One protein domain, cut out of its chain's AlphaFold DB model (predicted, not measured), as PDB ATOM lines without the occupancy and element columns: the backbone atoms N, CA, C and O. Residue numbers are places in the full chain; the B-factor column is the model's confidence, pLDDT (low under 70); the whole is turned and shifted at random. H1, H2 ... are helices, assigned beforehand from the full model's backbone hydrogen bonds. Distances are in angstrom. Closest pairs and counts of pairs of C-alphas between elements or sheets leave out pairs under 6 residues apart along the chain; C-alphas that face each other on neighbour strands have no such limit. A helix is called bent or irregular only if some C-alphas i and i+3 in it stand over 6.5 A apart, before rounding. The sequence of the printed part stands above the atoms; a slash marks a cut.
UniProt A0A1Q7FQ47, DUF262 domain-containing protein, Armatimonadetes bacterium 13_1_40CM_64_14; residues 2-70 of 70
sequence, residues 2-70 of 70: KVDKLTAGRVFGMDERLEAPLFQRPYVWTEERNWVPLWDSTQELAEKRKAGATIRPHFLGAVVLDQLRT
ATOM      1  N   LYS A   2     -91.775 -76.251 -40.453       78.88
ATOM      2  CA  LYS A   2     -92.337 -75.141 -41.236       78.88
ATOM      3  C   LYS A   2     -91.283 -74.674 -42.236       78.88
ATOM      4  O   LYS A   2     -90.115 -74.582 -41.877       78.88
ATOM      5  N   VAL A   3     -91.689 -74.430 -43.478       84.12
ATOM      6  CA  VAL A   3     -90.806 -73.918 -44.531       84.12
ATOM      7  C   VAL A   3     -91.198 -72.479 -44.812       84.12
ATOM      8  O   VAL A   3     -92.340 -72.213 -45.182       84.12
ATOM      9  N   ASP A   4     -90.247 -71.565 -44.649       87.94
ATOM     10  CA  ASP A   4     -90.424 -70.143 -44.919       87.94
ATOM     11  C   ASP A   4     -89.444 -69.692 -46.012       87.94
ATOM     12  O   ASP A   4     -88.306 -70.160 -46.088       87.94
ATOM     13  N   LYS A   5     -89.883 -68.773 -46.882       90.69
ATOM     14  CA  LYS A   5     -88.991 -68.122 -47.851       90.69
ATOM     15  C   LYS A   5     -88.220 -67.017 -47.139       90.69
ATOM     16  O   LYS A   5     -88.825 -66.084 -46.612       90.69
ATOM     17  N   LEU A   6     -86.896 -67.112 -47.159       90.00
ATOM     18  CA  LEU A   6     -85.999 -66.130 -46.560       90.00
ATOM     19  C   LEU A   6     -85.216 -65.397 -47.650       90.00
ATOM     20  O   LEU A   6     -84.840 -65.980 -48.666       90.00
ATOM     21  N   THR A   7     -84.981 -64.105 -47.439       91.69
ATOM     22  CA  THR A   7     -84.072 -63.304 -48.262       91.69
ATOM     23  C   THR A   7     -82.717 -63.219 -47.571       91.69
ATOM     24  O   THR A   7     -82.654 -63.219 -46.342       91.69
ATOM     25  N   ALA A   8     -81.632 -63.090 -48.339       88.69
ATOM     26  CA  ALA A   8     -80.290 -62.943 -47.769       88.69
ATOM     27  C   ALA A   8     -80.206 -61.768 -46.775       88.69
ATOM     28  O   ALA A   8     -79.635 -61.915 -45.702       88.69
ATOM     29  N   GLY A   9     -80.854 -60.637 -47.081       90.06
ATOM     30  CA  GLY A   9     -80.888 -59.477 -46.182       90.06
ATOM     31  C   GLY A   9     -81.584 -59.736 -44.842       90.06
ATOM     32  O   GLY A   9     -81.201 -59.139 -43.848       90.06
ATOM     33  N   ARG A  10     -82.569 -60.645 -44.793       89.31
ATOM     34  CA  ARG A  10     -83.181 -61.071 -43.527       89.31
ATOM     35  C   ARG A  10     -82.255 -62.005 -42.750       89.31
ATOM     36  O   ARG A  10     -82.113 -61.842 -41.551       89.31
ATOM     37  N   VAL A  11     -81.633 -62.965 -43.436       89.31
ATOM     38  CA  VAL A  11     -80.740 -63.961 -42.814       89.31
ATOM     39  C   VAL A  11     -79.493 -63.307 -42.217       89.31
ATOM     40  O   VAL A  11     -79.068 -63.683 -41.134       89.31
ATOM     41  N   PHE A  12     -78.915 -62.323 -42.909       85.50
ATOM     42  CA  PHE A  12     -77.710 -61.607 -42.472       85.50
ATOM     43  C   PHE A  12     -78.016 -60.245 -41.827       85.50
ATOM     44  O   PHE A  12     -77.134 -59.391 -41.738       85.50
ATOM     45  N   GLY A  13     -79.270 -60.021 -41.422       88.62
ATOM     46  CA  GLY A  13     -79.655 -58.851 -40.639       88.62
ATOM     47  C   GLY A  13     -79.080 -58.897 -39.219       88.62
ATOM     48  O   GLY A  13     -78.461 -59.877 -38.814       88.62
ATOM     49  N   MET A  14     -79.299 -57.833 -38.444       81.12
ATOM     50  CA  MET A  14     -78.837 -57.749 -37.047       81.12
ATOM     51  C   MET A  14     -79.862 -58.256 -36.023       81.12
ATOM     52  O   MET A  14     -79.593 -58.220 -34.825       81.12
ATOM     53  N   ASP A  15     -81.021 -58.723 -36.483       87.31
ATOM     54  CA  ASP A  15     -82.131 -59.114 -35.610       87.31
ATOM     55  C   ASP A  15     -81.902 -60.473 -34.929       87.31
ATOM     56  O   ASP A  15     -82.470 -60.749 -33.873       87.31
ATOM     57  N   GLU A  16     -81.070 -61.331 -35.524       87.25
ATOM     58  CA  GLU A  16     -80.852 -62.709 -35.086       87.25
ATOM     59  C   GLU A  16     -79.355 -63.050 -35.093       87.25
ATOM     60  O   GLU A  16     -78.598 -62.624 -35.967       87.25
ATOM     61  N   ARG A  17     -78.917 -63.862 -34.123       88.94
ATOM     62  CA  ARG A  17     -77.570 -64.446 -34.110       88.94
ATOM     63  C   ARG A  17     -77.640 -65.869 -34.653       88.94
ATOM     64  O   ARG A  17     -78.291 -66.727 -34.064       88.94
ATOM     65  N   LEU A  18     -76.934 -66.119 -35.752       90.81
ATOM     66  CA  LEU A  18     -76.787 -67.456 -36.323       90.81
ATOM     67  C   LEU A  18     -75.554 -68.142 -35.730       90.81
ATOM     68  O   LEU A  18     -74.451 -67.601 -35.780       90.81
ATOM     69  N   GLU A  19     -75.741 -69.343 -35.185       90.56
ATOM     70  CA  GLU A  19     -74.673 -70.133 -34.570       90.56
ATOM     71  C   GLU A  19     -74.560 -71.500 -35.240       90.56
ATOM     72  O   GLU A  19     -75.550 -72.214 -35.391       90.56
ATOM     73  N   ALA A  20     -73.340 -71.880 -35.623       90.62
ATOM     74  CA  ALA A  20     -73.054 -73.234 -36.077       90.62
ATOM     75  C   ALA A  20     -72.865 -74.152 -34.852       90.62
ATOM     76  O   ALA A  20     -72.002 -73.864 -34.015       90.62
ATOM     77  N   PRO A  21     -73.623 -75.255 -34.720       91.12
ATOM     78  CA  PRO A  21     -73.446 -76.190 -33.615       91.12
ATOM     79  C   PRO A  21     -72.060 -76.845 -33.618       91.12
ATOM     80  O   PRO A  21     -71.514 -77.165 -34.672       91.12
ATOM     81  N   LEU A  22     -71.526 -77.148 -32.429       91.19
ATOM     82  CA  LEU A  22     -70.186 -77.740 -32.265       91.19
ATOM     83  C   LEU A  22     -70.009 -79.099 -32.960       91.19
ATOM     84  O   LEU A  22     -68.899 -79.479 -33.312       91.19
ATOM     85  N   PHE A  23     -71.098 -79.844 -33.150       91.19
ATOM     86  CA  PHE A  23     -71.090 -81.144 -33.822       91.19
ATOM     87  C   PHE A  23     -71.229 -81.043 -35.351       91.19
ATOM     88  O   PHE A  23     -71.263 -82.069 -36.035       91.19
ATOM     89  N   GLN A  24     -71.342 -79.835 -35.914       92.12
ATOM     90  CA  GLN A  24     -71.439 -79.647 -37.356       92.12
ATOM     91  C   GLN A  24     -70.086 -79.914 -38.022       92.12
ATOM     92  O   GLN A  24     -69.038 -79.444 -37.581       92.12
ATOM     93  N   ARG A  25     -70.104 -80.671 -39.123       93.44
ATOM     94  CA  ARG A  25     -68.895 -80.896 -39.921       93.44
ATOM     95  C   ARG A  25     -68.437 -79.581 -40.565       93.44
ATOM     96  O   ARG A  25     -69.291 -78.841 -41.060       93.44
ATOM     97  N   PRO A  26     -67.123 -79.311 -40.635       88.62
ATOM     98  CA  PRO A  26     -66.614 -78.160 -41.368       88.62
ATOM     99  C   PRO A  26     -66.999 -78.250 -42.849       88.62
ATOM    100  O   PRO A  26     -66.646 -79.212 -43.533       88.62
ATOM    101  N   TYR A  27     -67.705 -77.240 -43.349       88.69
ATOM    102  CA  TYR A  27     -67.938 -77.067 -44.779       88.69
ATOM    103  C   TYR A  27     -66.813 -76.209 -45.347       88.69
ATOM    104  O   TYR A  27     -66.866 -74.984 -45.302       88.69
ATOM    105  N   VAL A  28     -65.765 -76.867 -45.839       93.19
ATOM    106  CA  VAL A  28     -64.607 -76.179 -46.414       93.19
ATOM    107  C   VAL A  28     -64.903 -75.858 -47.871       93.19
ATOM    108  O   VAL A  28     -65.025 -76.755 -48.703       93.19
ATOM    109  N   TRP A  29     -65.055 -74.572 -48.162       95.75
ATOM    110  CA  TRP A  29     -65.232 -74.067 -49.518       95.75
ATOM    111  C   TRP A  29     -63.880 -73.765 -50.151       95.75
ATOM    112  O   TRP A  29     -63.006 -73.199 -49.493       95.75
ATOM    113  N   THR A  30     -63.726 -74.110 -51.429       97.62
ATOM    114  CA  THR A  30     -62.586 -73.655 -52.236       97.62
ATOM    115  C   THR A  30     -63.019 -72.541 -53.177       97.62
ATOM    116  O   THR A  30     -64.212 -72.359 -53.444       97.62
ATOM    117  N   GLU A  31     -62.049 -71.777 -53.665       97.50
ATOM    118  CA  GLU A  31     -62.308 -70.644 -54.545       97.50
ATOM    119  C   GLU A  31     -63.038 -71.080 -55.818       97.50
ATOM    120  O   GLU A  31     -64.155 -70.642 -56.086       97.50
ATOM    121  N   GLU A  32     -62.463 -72.039 -56.538       97.81
ATOM    122  CA  GLU A  32     -62.918 -72.460 -57.863       97.81
ATOM    123  C   GLU A  32     -64.251 -73.205 -57.804       97.81
ATOM    124  O   GLU A  32     -65.087 -73.083 -58.696       97.81
ATOM    125  N   ARG A  33     -64.459 -74.012 -56.757       96.75
ATOM    126  CA  ARG A  33     -65.636 -74.884 -56.660       96.75
ATOM    127  C   ARG A  33     -66.842 -74.203 -56.037       96.75
ATOM    128  O   ARG A  33     -67.955 -74.678 -56.247       96.75
ATOM    129  N   ASN A  34     -66.635 -73.164 -55.230       96.06
ATOM    130  CA  ASN A  34     -67.701 -72.600 -54.409       96.06
ATOM    131  C   ASN A  34     -67.763 -71.077 -54.480       96.06
ATOM    132  O   ASN A  34     -68.813 -70.541 -54.834       96.06
ATOM    133  N   TRP A  35     -66.667 -70.387 -54.156       95.94
ATOM    134  CA  TRP A  35     -66.696 -68.927 -54.043       95.94
ATOM    135  C   TRP A  35     -66.920 -68.243 -55.386       95.94
ATOM    136  O   TRP A  35     -67.800 -67.390 -55.472       95.94
ATOM    137  N   VAL A  36     -66.199 -68.653 -56.429       98.00
ATOM    138  CA  VAL A  36     -66.348 -68.096 -57.781       98.00
ATOM    139  C   VAL A  36     -67.771 -68.319 -58.317       98.00
ATOM    140  O   VAL A  36     -68.429 -67.330 -58.629       98.00
ATOM    141  N   PRO A  37     -68.342 -69.545 -58.309       95.31
ATOM    142  CA  PRO A  37     -69.731 -69.747 -58.739       95.31
ATOM    143  C   PRO A  37     -70.773 -68.927 -57.960       95.31
ATOM    144  O   PRO A  37     -71.736 -68.411 -58.542       95.31
ATOM    145  N   LEU A  38     -70.610 -68.796 -56.637       94.19
ATOM    146  CA  LEU A  38     -71.507 -67.976 -55.817       94.19
ATOM    147  C   LEU A  38     -71.392 -66.492 -56.189       94.19
ATOM    148  O   LEU A  38     -72.406 -65.797 -56.301       94.19
ATOM    149  N   TRP A  39     -70.165 -66.006 -56.365       96.00
ATOM    150  CA  TRP A  39     -69.907 -64.618 -56.711       96.00
ATOM    151  C   TRP A  39     -70.461 -64.274 -58.090       96.00
ATOM    152  O   TRP A  39     -71.237 -63.327 -58.203       96.00
ATOM    153  N   ASP A  40     -70.160 -65.083 -59.105       96.19
ATOM    154  CA  ASP A  40     -70.589 -64.844 -60.485       96.19
ATOM    155  C   ASP A  40     -72.118 -64.786 -60.593       96.19
ATOM    156  O   ASP A  40     -72.678 -63.835 -61.144       96.19
ATOM    157  N   SER A  41     -72.818 -65.746 -59.979       93.25
ATOM    158  CA  SER A  41     -74.288 -65.762 -59.968       93.25
ATOM    159  C   SER A  41     -74.894 -64.551 -59.247       93.25
ATOM    160  O   SER A  41     -75.914 -64.008 -59.685       93.25
ATOM    161  N   THR A  42     -74.255 -64.081 -58.173       92.94
ATOM    162  CA  THR A  42     -74.679 -62.882 -57.436       92.94
ATOM    163  C   THR A  42     -74.425 -61.611 -58.246       92.94
ATOM    164  O   THR A  42     -75.311 -60.757 -58.348       92.94
ATOM    165  N   GLN A  43     -73.245 -61.495 -58.859       95.44
ATOM    166  CA  GLN A  43     -72.849 -60.359 -59.683       95.44
ATOM    167  C   GLN A  43     -73.761 -60.226 -60.905       95.44
ATOM    168  O   GLN A  43     -74.262 -59.135 -61.177       95.44
ATOM    169  N   GLU A  44     -74.067 -61.324 -61.597       93.62
ATOM    170  CA  GLU A  44     -75.022 -61.318 -62.706       93.62
ATOM    171  C   GLU A  44     -76.388 -60.756 -62.301       93.62
ATOM    172  O   GLU A  44     -77.010 -59.999 -63.053       93.62
ATOM    173  N   LEU A  45     -76.881 -61.144 -61.122       92.56
ATOM    174  CA  LEU A  45     -78.166 -60.681 -60.612       92.56
ATOM    175  C   LEU A  45     -78.123 -59.183 -60.289       92.56
ATOM    176  O   LEU A  45     -79.074 -58.458 -60.589       92.56
ATOM    177  N   ALA A  46     -77.022 -58.718 -59.700       92.75
ATOM    178  CA  ALA A  46     -76.803 -57.314 -59.379       92.75
ATOM    179  C   ALA A  46     -76.727 -56.446 -60.644       92.75
ATOM    180  O   ALA A  46     -77.409 -55.423 -60.720       92.75
ATOM    181  N   GLU A  47     -75.986 -56.877 -61.665       95.50
ATOM    182  CA  GLU A  47     -75.868 -56.151 -62.934       95.50
ATOM    183  C   GLU A  47     -77.202 -56.100 -63.688       95.50
ATOM    184  O   GLU A  47     -77.629 -55.028 -64.123       95.50
ATOM    185  N   LYS A  48     -77.949 -57.214 -63.745       94.06
ATOM    186  CA  LYS A  48     -79.321 -57.228 -64.296       94.06
ATOM    187  C   LYS A  48     -80.225 -56.228 -63.563       94.06
ATOM    188  O   LYS A  48     -81.046 -55.564 -64.196       94.06
ATOM    189  N   ARG A  49     -80.057 -56.078 -62.243       92.44
ATOM    190  CA  ARG A  49     -80.864 -55.164 -61.415       92.44
ATOM    191  C   ARG A  49     -80.535 -53.722 -61.716       92.44
ATOM    192  O   ARG A  49     -81.437 -52.904 -61.870       92.44
ATOM    193  N   LYS A  50     -79.244 -53.426 -61.808       95.00
ATOM    194  CA  LYS A  50     -78.717 -52.107 -62.141       95.00
ATOM    195  C   LYS A  50     -79.144 -51.665 -63.541       95.00
ATOM    196  O   LYS A  50     -79.477 -50.502 -63.725       95.00
ATOM    197  N   ALA A  51     -79.222 -52.597 -64.491       96.19
ATOM    198  CA  ALA A  51     -79.742 -52.357 -65.836       96.19
ATOM    199  C   ALA A  51     -81.275 -52.162 -65.899       96.19
ATOM    200  O   ALA A  51     -81.822 -51.983 -66.985       96.19
ATOM    201  N   GLY A  52     -81.986 -52.217 -64.766       93.62
ATOM    202  CA  GLY A  52     -83.441 -52.046 -64.709       93.62
ATOM    203  C   GLY A  52     -84.236 -53.236 -65.253       93.62
ATOM    204  O   GLY A  52     -85.440 -53.116 -65.482       93.62
ATOM    205  N   ALA A  53     -83.596 -54.391 -65.466       91.56
ATOM    206  CA  ALA A  53     -84.289 -55.582 -65.932       91.56
ATOM    207  C   ALA A  53     -85.232 -56.128 -64.848       91.56
ATOM    208  O   ALA A  53     -84.946 -56.074 -63.649       91.56
ATOM    209  N   THR A  54     -86.350 -56.723 -65.268       88.00
ATOM    210  CA  THR A  54     -87.195 -57.492 -64.346       88.00
ATOM    211  C   THR A  54     -86.477 -58.785 -63.975       88.00
ATOM    212  O   THR A  54     -86.232 -59.640 -64.827       88.00
ATOM    213  N   ILE A  55     -86.144 -58.939 -62.696       87.75
ATOM    214  CA  ILE A  55     -85.377 -60.079 -62.192       87.75
ATOM    215  C   ILE A  55     -86.288 -61.076 -61.492       87.75
ATOM    216  O   ILE A  55     -87.104 -60.710 -60.646       87.75
ATOM    217  N   ARG A  56     -86.092 -62.363 -61.790       86.75
ATOM    218  CA  ARG A  56     -86.681 -63.448 -61.000       86.75
ATOM    219  C   ARG A  56     -85.843 -63.692 -59.741       86.75
ATOM    220  O   ARG A  56     -84.617 -63.649 -59.836       86.75
ATOM    221  N   PRO A  57     -86.465 -63.988 -58.586       85.06
ATOM    222  CA  PRO A  57     -85.730 -64.359 -57.383       85.06
ATOM    223  C   PRO A  57     -84.739 -65.493 -57.663       85.06
ATOM    224  O   PRO A  57     -85.113 -66.512 -58.244       85.06
ATOM    225  N   HIS A  58     -83.488 -65.305 -57.250       89.25
ATOM    226  CA  HIS A  58     -82.456 -66.328 -57.359       89.25
ATOM    227  C   HIS A  58     -82.492 -67.227 -56.119       89.25
ATOM    228  O   HIS A  58     -82.531 -66.734 -54.989       89.25
ATOM    229  N   PHE A  59     -82.512 -68.542 -56.327       91.19
ATOM    230  CA  PHE A  59     -82.518 -69.511 -55.239       91.19
ATOM    231  C   PHE A  59     -81.082 -69.856 -54.841       91.19
ATOM    232  O   PHE A  59     -80.380 -70.512 -55.600       91.19
ATOM    233  N   LEU A  60     -80.664 -69.423 -53.648       90.31
ATOM    234  CA  LEU A  60     -79.310 -69.658 -53.124       90.31
ATOM    235  C   LEU A  60     -79.147 -71.017 -52.428       90.31
ATOM    236  O   LEU A  60     -78.027 -71.451 -52.180       90.31
ATOM    237  N   GLY A  61     -80.251 -71.686 -52.094       90.88
ATOM    238  CA  GLY A  61     -80.241 -72.953 -51.372       90.88
ATOM    239  C   GLY A  61     -81.212 -72.967 -50.198       90.88
ATOM    240  O   GLY A  61     -82.086 -72.108 -50.067       90.88
ATOM    241  N   ALA A  62     -81.056 -73.974 -49.346       92.56
ATOM    242  CA  ALA A  62     -81.857 -74.160 -48.147       92.56
ATOM    243  C   ALA A  62     -80.964 -74.129 -46.907       92.56
ATOM    244  O   ALA A  62     -79.856 -74.661 -46.916       92.56
ATOM    245  N   VAL A  63     -81.483 -73.544 -45.832       90.38
ATOM    246  CA  VAL A  63     -80.888 -73.608 -44.497       90.38
ATOM    247  C   VAL A  63     -81.895 -74.238 -43.548       90.38
ATOM    248  O   VAL A  63     -83.100 -74.014 -43.673       90.38
ATOM    249  N   VAL A  64     -81.402 -75.046 -42.617       90.50
ATOM    250  CA  VAL A  64     -82.203 -75.601 -41.528       90.50
ATOM    251  C   VAL A  64     -81.794 -74.856 -40.272       90.50
ATOM    252  O   VAL A  64     -80.620 -74.865 -39.911       90.50
ATOM    253  N   LEU A  65     -82.756 -74.180 -39.654       89.38
ATOM    254  CA  LEU A  65     -82.551 -73.404 -38.440       89.38
ATOM    255  C   LEU A  65     -83.292 -74.081 -37.293       89.38
ATOM    256  O   LEU A  65     -84.405 -74.577 -37.479       89.38
ATOM    257  N   ASP A  66     -82.668 -74.071 -36.123       89.12
ATOM    258  CA  ASP A  66     -83.296 -74.440 -34.863       89.12
ATOM    259  C   ASP A  66     -83.117 -73.289 -33.872       89.12
ATOM    260  O   ASP A  66     -82.065 -72.646 -33.840       89.12
ATOM    261  N   GLN A  67     -84.161 -72.991 -33.102       86.50
ATOM    262  CA  GLN A  67     -84.130 -71.885 -32.154       86.50
ATOM    263  C   GLN A  67     -83.459 -72.357 -30.867       86.50
ATOM    264  O   GLN A  67     -83.988 -73.212 -30.153       86.50
ATOM    265  N   LEU A  68     -82.311 -71.760 -30.544       85.38
ATOM    266  CA  LEU A  68     -81.663 -71.991 -29.261       85.38
ATOM    267  C   LEU A  68     -82.592 -71.518 -28.136       85.38
ATOM    268  O   LEU A  68     -83.083 -70.388 -28.140       85.38
ATOM    269  N   ARG A  69     -82.866 -72.414 -27.183       77.00
ATOM    270  CA  ARG A  69     -83.554 -72.071 -25.937       77.00
ATOM    271  C   ARG A  69     -82.511 -71.500 -24.988       77.00
ATOM    272  O   ARG A  69     -81.828 -72.269 -24.314       77.00
ATOM    273  N   THR A  70     -82.362 -70.186 -25.013       63.22
ATOM    274  CA  THR A  70     -81.495 -69.444 -24.092       63.22
ATOM    275  C   THR A  70     -82.305 -68.901 -22.927       63.22
ATOM    276  O   THR A  70     -83.474 -68.516 -23.159       63.22
TER     277      THR A  70
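What this domain is: This is residues 2 to 70 of the 70 residues of the protein "DUF262 domain-containing protein" of Armatimonadetes bacterium 13_1_40CM_64_14 (UniProt A0A1Q7FQ47). Little regular structure is present: an open, loose loop of chain in which one long helix, H2, makes one side. The small helix H1 comes first, unnamed residues 12 to 30 run from it to the start of H2, and unnamed residues 51 to 70 fold back from the end of H2. The printed part has 69 residues, with two named helices in the order H1, H2, and no named strand; the class is all helix, with 24 residues in named elements. It is loose, with a radius of gyration of the C-alphas of 15.3 A, and elongated, spanning 45 by 28 by 22 A.

How they stand to each other: H1, residues 8 to 11, and H2, residues 31 to 50, are apart. H1 is too short for an O i to N i+4 pair; in H2, 14 of 16 are within hydrogen-bond range.

Where its parts are: H1 begins at C-alpha 8 (-80.290, -62.943, -47.769). H2 is 25.9 A long and ends at C-alpha 50 (-78.717, -52.107, -62.141). It is irregular, but only just: C-alphas 33 and 36 are 6.9 A apart.

The domain as a whole: The H1 to H2 link is long, and residues 21 to 30 stand free. The printed part has no cut. Residue 70 is under pLDDT 70.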